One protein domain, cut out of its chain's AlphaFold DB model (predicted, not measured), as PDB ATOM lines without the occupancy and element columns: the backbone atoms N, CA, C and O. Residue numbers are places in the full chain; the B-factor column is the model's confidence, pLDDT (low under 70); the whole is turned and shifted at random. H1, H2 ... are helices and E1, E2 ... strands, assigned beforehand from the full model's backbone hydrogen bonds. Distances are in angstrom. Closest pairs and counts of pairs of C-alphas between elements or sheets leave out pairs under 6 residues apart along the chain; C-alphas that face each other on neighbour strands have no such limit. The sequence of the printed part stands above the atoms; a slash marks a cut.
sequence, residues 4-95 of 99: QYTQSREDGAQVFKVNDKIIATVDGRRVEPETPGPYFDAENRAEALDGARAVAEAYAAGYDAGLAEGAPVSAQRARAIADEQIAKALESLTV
ATOM      1  N   GLN A   4     214.810 273.442 214.579       81.81
ATOM      2  CA  GLN A   4     214.825 272.500 213.466       81.81
ATOM      3  C   GLN A   4     213.438 271.902 213.283       81.81
ATOM      4  O   GLN A   4     212.706 271.685 214.254       81.81
ATOM      5  N   TYR A   5     213.086 271.617 212.033       82.50
ATOM      6  CA  TYR A   5     211.952 270.753 211.766       82.50
ATOM      7  C   TYR A   5     212.364 269.289 211.936       82.50
ATOM      8  O   TYR A   5     213.520 268.912 211.742       82.50
ATOM      9  N   THR A   6     211.396 268.451 212.274       90.06
ATOM     10  CA  THR A   6     211.524 266.999 212.264       90.06
ATOM     11  C   THR A   6     210.575 266.427 211.227       90.06
ATOM     12  O   THR A   6     209.497 266.966 210.974       90.06
ATOM     13  N   GLN A   7     211.000 265.337 210.601       90.12
ATOM     14  CA  GLN A   7     210.220 264.623 209.606       90.12
ATOM     15  C   GLN A   7     209.933 263.218 210.132       90.12
ATOM     16  O   GLN A   7     210.839 262.498 210.547       90.12
ATOM     17  N   SER A   8     208.665 262.820 210.107       91.12
ATOM     18  CA  SER A   8     208.203 261.508 210.569       91.12
ATOM     19  C   SER A   8     207.098 260.983 209.659       91.12
ATOM     20  O   SER A   8     206.580 261.727 208.826       91.12
ATOM     21  N   ARG A   9     206.786 259.690 209.742       90.00
ATOM     22  CA  ARG A   9     205.692 259.080 208.979       90.00
ATOM     23  C   ARG A   9     204.620 258.612 209.953       90.00
ATOM     24  O   ARG A   9     204.922 257.795 210.817       90.00
ATOM     25  N   GLU A  10     203.398 259.106 209.789       88.88
ATOM     26  CA  GLU A  10     202.259 258.840 210.677       88.88
ATOM     27  C   GLU A  10     201.033 258.525 209.814       88.88
ATOM     28  O   GLU A  10     200.797 259.204 208.816       88.88
ATOM     29  N   ASP A  11     200.316 257.442 210.128       83.88
ATOM     30  CA  ASP A  11     199.095 257.004 209.424       83.88
ATOM     31  C   ASP A  11     199.192 256.977 207.883       83.88
ATOM     32  O   ASP A  11     198.233 257.212 207.156       83.88
ATOM     33  N   GLY A  12     200.382 256.661 207.361       83.19
ATOM     34  CA  GLY A  12     200.656 256.582 205.922       83.19
ATOM     35  C   GLY A  12     201.133 257.891 205.289       83.19
ATOM     36  O   GLY A  12     201.837 257.820 204.274       83.19
ATOM     37  N   ALA A  13     200.875 259.029 205.932       88.31
ATOM     38  CA  ALA A  13     201.290 260.359 205.509       88.31
ATOM     39  C   ALA A  13     202.687 260.736 206.033       88.31
ATOM     40  O   ALA A  13     203.182 260.204 207.031       88.31
ATOM     41  N   GLN A  14     203.355 261.656 205.336       92.75
ATOM     42  CA  GLN A  14     204.598 262.255 205.815       92.75
ATOM     43  C   GLN A  14     204.276 263.505 206.631       92.75
ATOM     44  O   GLN A  14     203.648 264.420 206.117       92.75
ATOM     45  N   VAL A  15     204.743 263.575 207.870       92.44
ATOM     46  CA  VAL A  15     204.455 264.667 208.800       92.44
ATOM     47  C   VAL A  15     205.723 265.465 209.074       92.44
ATOM     48  O   VAL A  15     206.767 264.902 209.419       92.44
ATOM     49  N   PHE A  16     205.619 266.782 208.934       87.50
ATOM     50  CA  PHE A  16     206.664 267.749 209.240       87.50
ATOM     51  C   PHE A  16     206.271 268.512 210.498       87.50
ATOM     52  O   PHE A  16     205.206 269.130 210.540       87.50
ATOM     53  N   LYS A  17     207.130 268.471 211.518       87.75
ATOM     54  CA  LYS A  17     206.893 269.131 212.803       87.75
ATOM     55  C   LYS A  17     207.971 270.148 213.109       87.75
ATOM     56  O   LYS A  17     209.127 269.932 212.771       87.75
ATOM     57  N   VAL A  18     207.621 271.211 213.814       81.69
ATOM     58  CA  VAL A  18     208.570 272.173 214.381       81.69
ATOM     59  C   VAL A  18     208.219 272.334 215.852       81.69
ATOM     60  O   VAL A  18     207.087 272.690 216.167       81.69
ATOM     61  N   ASN A  19     209.176 272.062 216.747       82.56
ATOM     62  CA  ASN A  19     208.964 272.113 218.200       82.56
ATOM     63  C   ASN A  19     207.721 271.305 218.647       82.56
ATOM     64  O   ASN A  19     206.802 271.843 219.260       82.56
ATOM     65  N   ASP A  20     207.663 270.034 218.231       81.69
ATOM     66  CA  ASP A  20     206.569 269.069 218.460       81.69
ATOM     67  C   ASP A  20     205.187 269.419 217.876       81.69
ATOM     68  O   ASP A  20     204.261 268.610 217.960       81.69
ATOM     69  N   LYS A  21     205.042 270.564 217.204       81.88
ATOM     70  CA  LYS A  21     203.809 270.957 216.513       81.88
ATOM     71  C   LYS A  21     203.831 270.523 215.050       81.88
ATOM     72  O   LYS A  21     204.848 270.735 214.393       81.88
ATOM     73  N   ILE A  22     202.738 269.967 214.523       85.88
ATOM     74  CA  ILE A  22     202.649 269.629 213.097       85.88
ATOM     75  C   ILE A  22     202.522 270.935 212.308       85.88
ATOM     76  O   ILE A  22     201.822 271.866 212.678       85.88
ATOM     77  N   ILE A  23     203.286 271.057 211.233       83.75
ATOM     78  CA  ILE A  23     203.285 272.253 210.386       83.75
ATOM     79  C   ILE A  23     202.736 271.914 209.010       83.75
ATOM     80  O   ILE A  23     201.987 272.710 208.443       83.75
ATOM     81  N   ALA A  24     203.071 270.731 208.500       84.94
ATOM     82  CA  ALA A  24     202.545 270.223 207.249       84.94
ATOM     83  C   ALA A  24     202.467 268.696 207.264       84.94
ATOM     84  O   ALA A  24     203.344 268.019 207.808       84.94
ATOM     85  N   THR A  25     201.449 268.175 206.596       90.38
ATOM     86  CA  THR A  25     201.260 266.756 206.322       90.38
ATOM     87  C   THR A  25     201.218 266.544 204.815       90.38
ATOM     88  O   THR A  25     200.587 267.309 204.094       90.38
ATOM     89  N   VAL A  26     201.894 265.511 204.321       89.19
ATOM     90  CA  VAL A  26     201.895 265.123 202.911       89.19
ATOM     91  C   VAL A  26     201.229 263.769 202.760       89.19
ATOM     92  O   VAL A  26     201.764 262.761 203.232       89.19
ATOM     93  N   ASP A  27     200.111 263.743 202.042       88.88
ATOM     94  CA  ASP A  27     199.432 262.518 201.627       88.88
ATOM     95  C   ASP A  27     199.453 262.393 200.098       88.88
ATOM     96  O   ASP A  27     198.795 263.127 199.357       88.88
ATOM     97  N   GLY A  28     200.282 261.474 199.601       87.94
ATOM     98  CA  GLY A  28     200.517 261.306 198.170       87.94
ATOM     99  C   GLY A  28     201.092 262.571 197.524       87.94
ATOM    100  O   GLY A  28     202.292 262.822 197.619       87.94
ATOM    101  N   ARG A  29     200.238 263.319 196.817       84.94
ATOM    102  CA  ARG A  29     200.570 264.594 196.153       84.94
ATOM    103  C   ARG A  29     200.026 265.817 196.889       84.94
ATOM    104  O   ARG A  29     200.373 266.936 196.529       84.94
ATOM    105  N   ARG A  30     199.172 265.609 197.886       83.25
ATOM    106  CA  ARG A  30     198.556 266.684 198.649       83.25
ATOM    107  C   ARG A  30     199.470 267.103 199.784       83.25
ATOM    108  O   ARG A  30     200.009 266.248 200.482       83.25
ATOM    109  N   VAL A  31     199.574 268.406 199.999       82.12
ATOM    110  CA  VAL A  31     200.205 269.017 201.165       82.12
ATOM    111  C   VAL A  31     199.138 269.767 201.959       82.12
ATOM    112  O   VAL A  31     198.515 270.703 201.458       82.12
ATOM    113  N   GLU A  32     198.930 269.350 203.202       84.44
ATOM    114  CA  GLU A  32     197.999 269.953 204.153       84.44
ATOM    115  C   GLU A  32     198.788 270.677 205.255       84.44
ATOM    116  O   GLU A  32     199.380 270.022 206.117       84.44
ATOM    117  N   PRO A  33     198.859 272.018 205.242       76.56
ATOM    118  CA  PRO A  33     199.464 272.772 206.335       76.56
ATOM    119  C   PRO A  33     198.558 272.775 207.582       76.56
ATOM    120  O   PRO A  33     197.345 272.925 207.470       76.56
ATOM    121  N   GLU A  34     199.135 272.670 208.788       73.19
ATOM    122  CA  GLU A  34     198.384 272.802 210.061       73.19
ATOM    123  C   GLU A  34     198.016 274.272 210.348       73.19
ATOM    124  O   GLU A  34     197.110 274.578 211.125       73.19
ATOM    125  N   THR A  35     198.717 275.222 209.719       62.94
ATOM    126  CA  THR A  35     198.306 276.629 209.777       62.94
ATOM    127  C   THR A  35     196.992 276.807 209.011       62.94
ATOM    128  O   THR A  35     196.836 276.212 207.949       62.94
ATOM    129  N   PRO A  36     196.034 277.622 209.503       50.97
ATOM    130  CA  PRO A  36     194.763 277.833 208.816       50.97
ATOM    131  C   PRO A  36     195.015 278.412 207.419       50.97
ATOM    132  O   PRO A  36     195.324 279.597 207.243       50.97
ATOM    133  N   GLY A  37     194.927 277.543 206.421       55.38
ATOM    134  CA  GLY A  37     195.284 277.806 205.040       55.38
ATOM    135  C   GLY A  37     194.790 276.673 204.142       55.38
ATOM    136  O   GLY A  37     194.503 275.580 204.632       55.38
ATOM    137  N   PRO A  38     194.621 276.937 202.840       59.78
ATOM    138  CA  PRO A  38     194.226 275.904 201.897       59.78
ATOM    139  C   PRO A  38     195.333 274.851 201.780       59.78
ATOM    140  O   PRO A  38     196.521 275.178 201.795       59.78
ATOM    141  N   TYR A  39     194.932 273.589 201.627       75.00
ATOM    142  CA  TYR A  39     195.830 272.561 201.115       75.00
ATOM    143  C   TYR A  39     196.224 272.900 199.673       75.00
ATOM    144  O   TYR A  39     195.496 273.609 198.969       75.00
ATOM    145  N   PHE A  40     197.351 272.366 199.214       75.06
ATOM    146  CA  PHE A  40     197.716 272.408 197.801       75.06
ATOM    147  C   PHE A  40     198.085 271.014 197.302       75.06
ATOM    148  O   PHE A  40     198.567 270.176 198.061       75.06
ATOM    149  N   ASP A  41     197.835 270.762 196.021       76.81
ATOM    150  CA  ASP A  41     198.230 269.529 195.346       76.81
ATOM    151  C   ASP A  41     199.446 269.818 194.461       76.81
ATOM    152  O   ASP A  41     199.408 270.717 193.622       76.81
ATOM    153  N   ALA A  42     200.520 269.053 194.646       81.25
ATOM    154  CA  ALA A  42     201.705 269.091 193.798       81.25
ATOM    155  C   ALA A  42     201.542 268.189 192.558       81.25
ATOM    156  O   ALA A  42     200.659 267.320 192.502       81.25
ATOM    157  N   GLU A  43     202.419 268.329 191.558       71.94
ATOM    158  CA  GLU A  43     202.381 267.464 190.375       71.94
ATOM    159  C   GLU A  43     202.718 266.015 190.743       71.94
ATOM    160  O   GLU A  43     202.109 265.072 190.228       71.94
ATOM    161  N   ASN A  44     203.647 265.828 191.682       74.81
ATOM    162  CA  ASN A  44     204.096 264.524 192.153       74.81
ATOM    163  C   ASN A  44     204.477 264.534 193.649       74.81
ATOM    164  O   ASN A  44     204.539 265.570 194.303       74.81
ATOM    165  N   ARG A  45     204.734 263.343 194.206       80.19
ATOM    166  CA  ARG A  45     205.069 263.183 195.630       80.19
ATOM    167  C   ARG A  45     206.393 263.845 196.026       80.19
ATOM    168  O   ARG A  45     206.515 264.279 197.164       80.19
ATOM    169  N   ALA A  46     207.390 263.883 195.142       82.44
ATOM    170  CA  ALA A  46     208.679 264.497 195.465       82.44
ATOM    171  C   ALA A  46     208.527 266.015 195.629       82.44
ATOM    172  O   ALA A  46     208.964 266.570 196.629       82.44
ATOM    173  N   GLU A  47     207.790 266.647 194.719       71.81
ATOM    174  CA  GLU A  47     207.454 268.066 194.804       71.81
ATOM    175  C   GLU A  47     206.592 268.385 196.038       71.81
ATOM    176  O   GLU A  47     206.839 269.371 196.727       71.81
ATOM    177  N   ALA A  48     205.638 267.514 196.387       79.44
ATOM    178  CA  ALA A  48     204.856 267.662 197.618       79.44
ATOM    179  C   ALA A  48     205.746 267.649 198.878       79.44
ATOM    180  O   ALA A  48     205.537 268.430 199.808       79.44
ATOM    181  N   LEU A  49     206.762 266.779 198.907       81.69
ATOM    182  CA  LEU A  49     207.730 266.713 200.003       81.69
ATOM    183  C   LEU A  49     208.625 267.955 200.059       81.69
ATOM    184  O   LEU A  49     208.847 268.471 201.152       81.69
ATOM    185  N   ASP A  50     209.101 268.449 198.914       80.00
ATOM    186  CA  ASP A  50     209.910 269.672 198.845       80.00
ATOM    187  C   ASP A  50     209.111 270.901 199.298       80.00
ATOM    188  O   ASP A  50     209.601 271.698 200.103       80.00
ATOM    189  N   GLY A  51     207.849 271.017 198.873       76.38
ATOM    190  CA  GLY A  51     206.947 272.081 199.313       76.38
ATOM    191  C   GLY A  51     206.685 272.040 200.821       76.38
ATOM    192  O   GLY A  51     206.827 273.053 201.505       76.38
ATOM    193  N   ALA A  52     206.369 270.866 201.371       79.81
ATOM    194  CA  ALA A  52     206.169 270.706 202.812       79.81
ATOM    195  C   ALA A  52     207.439 271.018 203.622       79.81
ATOM    196  O   ALA A  52     207.360 271.631 204.691       79.81
ATOM    197  N   ARG A  53     208.616 270.658 203.092       81.12
ATOM    198  CA  ARG A  53     209.910 270.993 203.694       81.12
ATOM    199  C   ARG A  53     210.133 272.502 203.739       81.12
ATOM    200  O   ARG A  53     210.472 273.022 204.798       81.12
ATOM    201  N   ALA A  54     209.882 273.206 202.635       77.06
ATOM    202  CA  ALA A  54     210.017 274.660 202.569       77.06
ATOM    203  C   ALA A  54     209.098 275.376 203.577       77.06
ATOM    204  O   ALA A  54     209.528 276.308 204.258       77.06
ATOM    205  N   VAL A  55     207.854 274.906 203.740       76.12
ATOM    206  CA  VAL A  55     206.917 275.444 204.744       76.12
ATOM    207  C   VAL A  55     207.443 275.229 206.169       76.12
ATOM    208  O   VAL A  55     207.404 276.148 206.988       76.12
ATOM    209  N   ALA A  56     207.958 274.036 206.474       79.06
ATOM    210  CA  ALA A  56     208.508 273.727 207.793       79.06
ATOM    211  C   ALA A  56     209.776 274.543 208.107       79.06
ATOM    212  O   ALA A  56     209.921 275.049 209.220       79.06
ATOM    213  N   GLU A  57     210.664 274.722 207.124       77.00
ATOM    214  CA  GLU A  57     211.861 275.565 207.232       77.00
ATOM    215  C   GLU A  57     211.494 277.035 207.481       77.00
ATOM    216  O   GLU A  57     212.026 277.656 208.404       77.00
ATOM    217  N   ALA A  58     210.531 277.577 206.727       72.94
ATOM    218  CA  ALA A  58     210.047 278.942 206.916       72.94
ATOM    219  C   ALA A  58     209.426 279.148 208.309       72.94
ATOM    220  O   ALA A  58     209.676 280.164 208.961       72.94
ATOM    221  N   TYR A  59     208.658 278.170 208.800       75.62
ATOM    222  CA  TYR A  59     208.068 278.235 210.136       75.62
ATOM    223  C   TYR A  59     209.134 278.190 211.239       75.62
ATOM    224  O   TYR A  59     209.062 278.966 212.191       75.62
ATOM    225  N   ALA A  60     210.143 277.323 211.111       77.62
ATOM    226  CA  ALA A  60     211.257 277.244 212.056       77.62
ATOM    227  C   ALA A  60     212.066 278.550 212.102       77.62
ATOM    228  O   ALA A  60     212.348 279.057 213.188       77.62
ATOM    229  N   ALA A  61     212.353 279.145 210.939       75.00
ATOM    230  CA  ALA A  61     213.022 280.441 210.852       75.00
ATOM    231  C   ALA A  61     212.186 281.574 211.478       75.00
ATOM    232  O   ALA A  61     212.721 282.406 212.212       75.00
ATOM    233  N   GLY A  62     210.868 281.593 211.242       70.25
ATOM    234  CA  GLY A  62     209.957 282.558 211.867       70.25
ATOM    235  C   GLY A  62     209.855 282.393 213.387       70.25
ATOM    236  O   GLY A  62     209.788 283.385 214.115       70.25
ATOM    237  N   TYR A  63     209.890 281.153 213.879       70.06
ATOM    238  CA  TYR A  63     209.918 280.849 215.309       70.06
ATOM    239  C   TYR A  63     211.222 281.329 215.966       70.06
ATOM    240  O   TYR A  63     211.168 282.009 216.991       70.06
ATOM    241  N   ASP A  64     212.376 281.070 215.342       71.75
ATOM    242  CA  ASP A  64     213.679 281.572 215.802       71.75
ATOM    243  C   ASP A  64     213.737 283.106 215.822       71.75
ATOM    244  O   ASP A  64     214.199 283.698 216.801       71.75
ATOM    245  N   ALA A  65     213.227 283.762 214.776       64.56
ATOM    246  CA  ALA A  65     213.185 285.220 214.692       64.56
ATOM    247  C   ALA A  65     212.315 285.832 215.801       64.56
ATOM    248  O   ALA A  65     212.712 286.797 216.451       64.56
ATOM    249  N   GLY A  66     211.147 285.250 216.068       59.31
ATOM    250  CA  GLY A  66     210.266 285.756 217.112       59.31
ATOM    251  C   GLY A  66     210.742 285.459 218.541       59.31
ATOM    252  O   GLY A  66     210.532 286.284 219.431       59.31
ATOM    253  N   LEU A  67     211.460 284.348 218.757       56.78
ATOM    254  CA  LEU A  67     212.197 284.113 220.003       56.78
ATOM    255  C   LEU A  67     213.320 285.140 220.207       56.78
ATOM    256  O   LEU A  67     213.510 285.609 221.329       56.78
ATOM    257  N   ALA A  68     214.031 285.526 219.142       53.78
ATOM    258  CA  ALA A  68     215.071 286.556 219.198       53.78
ATOM    259  C   ALA A  68     214.512 287.962 219.503       53.78
ATOM    260  O   ALA A  68     215.196 288.761 220.141       53.78
ATOM    261  N   GLU A  69     213.263 288.251 219.118       51.66
ATOM    262  CA  GLU A  69     212.558 289.493 219.482       51.66
ATOM    263  C   GLU A  69     211.948 289.482 220.901       51.66
ATOM    264  O   GLU A  69     211.404 290.496 221.341       51.66
ATOM    265  N   GLY A  70     212.023 288.368 221.644       37.19
ATOM    266  CA  GLY A  70     211.524 288.276 223.024       37.19
ATOM    267  C   GLY A  70     209.998 288.371 223.168       37.19
ATOM    268  O   GLY A  70     209.501 288.629 224.265       37.19
ATOM    269  N   ALA A  71     209.240 288.167 222.085       39.12
ATOM    270  CA  ALA A  71     207.782 288.255 222.074       39.12
ATOM    271  C   ALA A  71     207.139 286.876 221.830       39.12
ATOM    272  O   ALA A  71     207.612 286.125 220.977       39.12
ATOM    273  N   PRO A  72     206.025 286.529 222.506       42.88
ATOM    274  CA  PRO A  72     205.246 285.353 222.140       42.88
ATOM    275  C   PRO A  72     204.733 285.531 220.708       42.88
ATOM    276  O   PRO A  72     203.940 286.428 220.411       42.88
ATOM    277  N   VAL A  73     205.227 284.694 219.799       46.56
ATOM    278  CA  VAL A  73     204.863 284.731 218.384       46.56
ATOM    279  C   VAL A  73     203.436 284.218 218.248       46.56
ATOM    280  O   VAL A  73     203.181 283.016 218.282       46.56
ATOM    281  N   SER A  74     202.472 285.127 218.122       48.44
ATOM    282  CA  SER A  74     201.119 284.746 217.726       48.44
ATOM    283  C   SER A  74     201.143 284.225 216.284       48.44
ATOM    284  O   SER A  74     201.949 284.676 215.466       48.44
ATOM    285  N   ALA A  75     200.243 283.299 215.937       47.09
ATOM    286  CA  ALA A  75     200.136 282.748 214.577       47.09
ATOM    287  C   ALA A  75     200.020 283.844 213.495       47.09
ATOM    288  O   ALA A  75     200.488 283.684 212.371       47.09
ATOM    289  N   GLN A  76     199.447 284.989 213.863       44.81
ATOM    290  CA  GLN A  76     199.310 286.167 213.015       44.81
ATOM    291  C   GLN A  76     200.658 286.856 212.733       44.81
ATOM    292  O   GLN A  76     200.890 287.317 211.620       44.81
ATOM    293  N   ARG A  77     201.574 286.874 213.710       49.19
ATOM    294  CA  ARG A  77     202.919 287.449 213.567       49.19
ATOM    295  C   ARG A  77     203.854 286.515 212.795       49.19
ATOM    296  O   ARG A  77     204.604 286.990 211.953       49.19
ATOM    297  N   ALA A  78     203.734 285.199 212.991       50.69
ATOM    298  CA  ALA A  78     204.430 284.211 212.160       50.69
ATOM    299  C   ALA A  78     204.027 284.324 210.679       50.69
ATOM    300  O   ALA A  78     204.883 284.261 209.802       50.69
ATOM    301  N   ARG A  79     202.736 284.558 210.404       53.25
ATOM    302  CA  ARG A  79     202.242 284.777 209.040       53.25
ATOM    303  C   ARG A  79     202.750 286.079 208.429       53.25
ATOM    304  O   ARG A  79     203.198 286.055 207.296       53.25
ATOM    305  N   ALA A  80     202.772 287.169 209.196       60.19
ATOM    306  CA  ALA A  80     203.347 288.431 208.731       60.19
ATOM    307  C   ALA A  80     204.841 288.299 208.384       60.19
ATOM    308  O   ALA A  80     205.277 288.816 207.362       60.19
ATOM    309  N   ILE A  81     205.609 287.557 209.191       63.66
ATOM    310  CA  ILE A  81     207.024 287.277 208.905       63.66
ATOM    311  C   ILE A  81     207.157 286.410 207.647       63.66
ATOM    312  O   ILE A  81     207.982 286.710 206.791       63.66
ATOM    313  N   ALA A  82     206.343 285.360 207.505       59.03
ATOM    314  CA  ALA A  82     206.354 284.516 206.309       59.03
ATOM    315  C   ALA A  82     206.006 285.319 205.043       59.03
ATOM    316  O   ALA A  82     206.723 285.221 204.050       59.03
ATOM    317  N   ASP A  83     204.972 286.159 205.097       61.75
ATOM    318  CA  ASP A  83     204.562 287.024 203.990       61.75
ATOM    319  C   ASP A  83     205.657 288.055 203.645       61.75
ATOM    320  O   ASP A  83     205.942 288.269 202.468       61.75
ATOM    321  N   GLU A  84     206.341 288.641 204.637       64.44
ATOM    322  CA  GLU A  84     207.495 289.526 204.404       64.44
ATOM    323  C   GLU A  84     208.679 288.801 203.750       64.44
ATOM    324  O   GLU A  84     209.334 289.361 202.868       64.44
ATOM    325  N   GLN A  85     208.978 287.569 204.166       62.59
ATOM    326  CA  GLN A  85     210.069 286.786 203.575       62.59
ATOM    327  C   GLN A  85     209.731 286.344 202.146       62.59
ATOM    328  O   GLN A  85     210.595 286.408 201.271       62.59
ATOM    329  N   ILE A  86     208.473 285.977 201.877       63.31
ATOM    330  CA  ILE A  86     207.981 285.678 200.525       63.31
ATOM    331  C   ILE A  86     208.060 286.929 199.645       63.31
ATOM    332  O   ILE A  86     208.564 286.854 198.527       63.31
ATOM    333  N   ALA A  87     207.634 288.091 200.147       66.50
ATOM    334  CA  ALA A  87     207.723 289.350 199.412       66.50
ATOM    335  C   ALA A  87     209.177 289.720 199.075       66.50
ATOM    336  O   ALA A  87     209.465 290.067 197.931       66.50
ATOM    337  N   LYS A  88     210.112 289.568 200.023       60.72
ATOM    338  CA  LYS A  88     211.550 289.792 199.784       60.72
ATOM    339  C   LYS A  88     212.142 288.811 198.778       60.72
ATOM    340  O   LYS A  88     212.939 289.211 197.930       60.72
ATOM    341  N   ALA A  89     211.759 287.538 198.848       57.09
ATOM    342  CA  ALA A  89     212.196 286.532 197.885       57.09
ATOM    343  C   ALA A  89     211.682 286.850 196.472       57.09
ATOM    344  O   ALA A  89     212.445 286.772 195.509       57.09
ATOM    345  N   LEU A  90     210.421 287.276 196.351       59.50
ATOM    346  CA  LEU A  90     209.827 287.711 195.086       59.50
ATOM    347  C   LEU A  90     210.492 288.982 194.545       59.50
ATOM    348  O   LEU A  90     210.809 289.033 193.357       59.50
ATOM    349  N   GLU A  91     210.774 289.981 195.386       63.88
ATOM    350  CA  GLU A  91     211.541 291.164 194.974       63.88
ATOM    351  C   GLU A  91     212.925 290.775 194.455       63.88
ATOM    352  O   GLU A  91     213.295 291.201 193.363       63.88
ATOM    353  N   SER A  92     213.653 289.914 195.172       57.12
ATOM    354  CA  SER A  92     214.978 289.432 194.759       57.12
ATOM    355  C   SER A  92     214.939 288.703 193.410       57.12
ATOM    356  O   SER A  92     215.772 288.971 192.545       57.12
ATOM    357  N   LEU A  93     213.935 287.846 193.191       52.66
ATOM    358  CA  LEU A  93     213.685 287.176 191.907       52.66
ATOM    359  C   LEU A  93     213.389 288.165 190.772       52.66
ATOM    360  O   LEU A  93     213.740 287.913 189.622       52.66
ATOM    361  N   THR A  94     212.778 289.310 191.079       51.53
ATOM    362  CA  THR A  94     212.459 290.341 190.080       51.53
ATOM    363  C   THR A  94     213.707 291.116 189.634       51.53
ATOM    364  O   THR A  94     213.741 291.632 188.513       51.53
ATOM    365  N   VAL A  95     214.760 291.175 190.461       51.62
ATOM    366  CA  VAL A  95     216.036 291.818 190.096       51.62
ATOM    367  C   VAL A  95     216.883 290.926 189.175       51.62
ATOM    368  O   VAL A  95     217.573 291.445 188.297       51.62
TER     369      VAL A  95
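What this domain is: This is residues 4 to 95 of the 99 residues of an uncharacterized protein of Mycobacteroides immunogenum (UniProt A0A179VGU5). A small, strongly twisted sheet of four antiparallel strands has the long helix H1 packed along one of its faces, and H1 runs on past the sheet to meet a second helix, H2, which folds back from it like the other limb of a V. H2 is clear of the sheet, and its residues 87 to 95 stick out free as an arm. The printed part has 92 residues, with four named strands followed by two named helices along the chain, E1 E2 E3 E4 H1 H2; the sheet's order is E1 - E2 - E3 - E4, a meander, each strand the antiparallel neighbour of the one before. The class is mixed, helices and strands, and H1 with the sheet makes two layers, a helix on one face of a sheet. The whole is compact, with a radius of gyration of the C-alphas of 13.7 A, and the C-alphas span 37 by 35 by 21 A.

How they stand to each other: The sheet holds E1, residues 5 to 10, E2, residues 13 to 18, E3, residues 21 to 27, and E4, residues 30 to 33; E1 and E4 are its edge strands. The hairpin of E1 and E2 is antiparallel at 152 degrees, with N 8 and O 15 at 2.9 A and N 15 and O 8 at 2.8 A, within hydrogen-bond range. The hairpin of E2 and E3 is antiparallel at 158 degrees, with N 16 and O 24 at 2.8 A and N 26 and O 14 at 2.7 A. The hairpin of E3 and E4 is antiparallel at 168 degrees, with N 25 and O 32 at 2.8 A. A short pairing joins residues 30 to 31 of E4 with residues 40 to 41, antiparallel. H1, residues 45 to 68, is on the sheet at a height over the sheet of 7.4 A. It lies over E2 and E3 and runs along the strands, at 7 degrees to E3 on the local plane. The closest C-alphas of E3 and H1 are those of Ala 24 and Ala 52, 5.7 A apart; for E2 and H1 they are those of Val 18 and Ala 60, 6.2 A apart. H2, residues 75 to 95, is not on the sheet and is apart from E1, E2, E3 and E4. H1 and H2 touch, through residues 58 to 66 of H1 and 78 to 82 of H2 alone; their closest C-alphas are those of Gly 62 and Ala 78, 5.8 A apart. They run opposite ways at a steep tilt of 66 degrees. In H1 and H2 every O i to N i+4 pair is within hydrogen-bond range.

Where its parts are: E3 measures 17.7 A from first to last C-alpha, E2 16.5 A, E1 15.4 A and E4 9.8 A. E1 begins with C-alpha 5 at (211.952, 270.753, 211.766). H1 is 34.7 A long and begins with C-alpha 45 at (205.069, 263.183, 195.630). H2 is 30.6 A long and ends with C-alpha 95 at (216.036, 291.818, 190.096).

The domain as a whole: The two C-alphas farthest apart are those of Asp 11 and Val 95, 43.3 A. The printed part has no cut. The links E1 to E2, E2 to E3 and E3 to E4 are tight; H1 to H2 is a short link of 6 residues, and E4 to H1 is a long link of 11. The mean pLDDT of the printed part is 71.5; residues 35 to 38 and 65 to 95 are under 70, and the mean over H2 is 57.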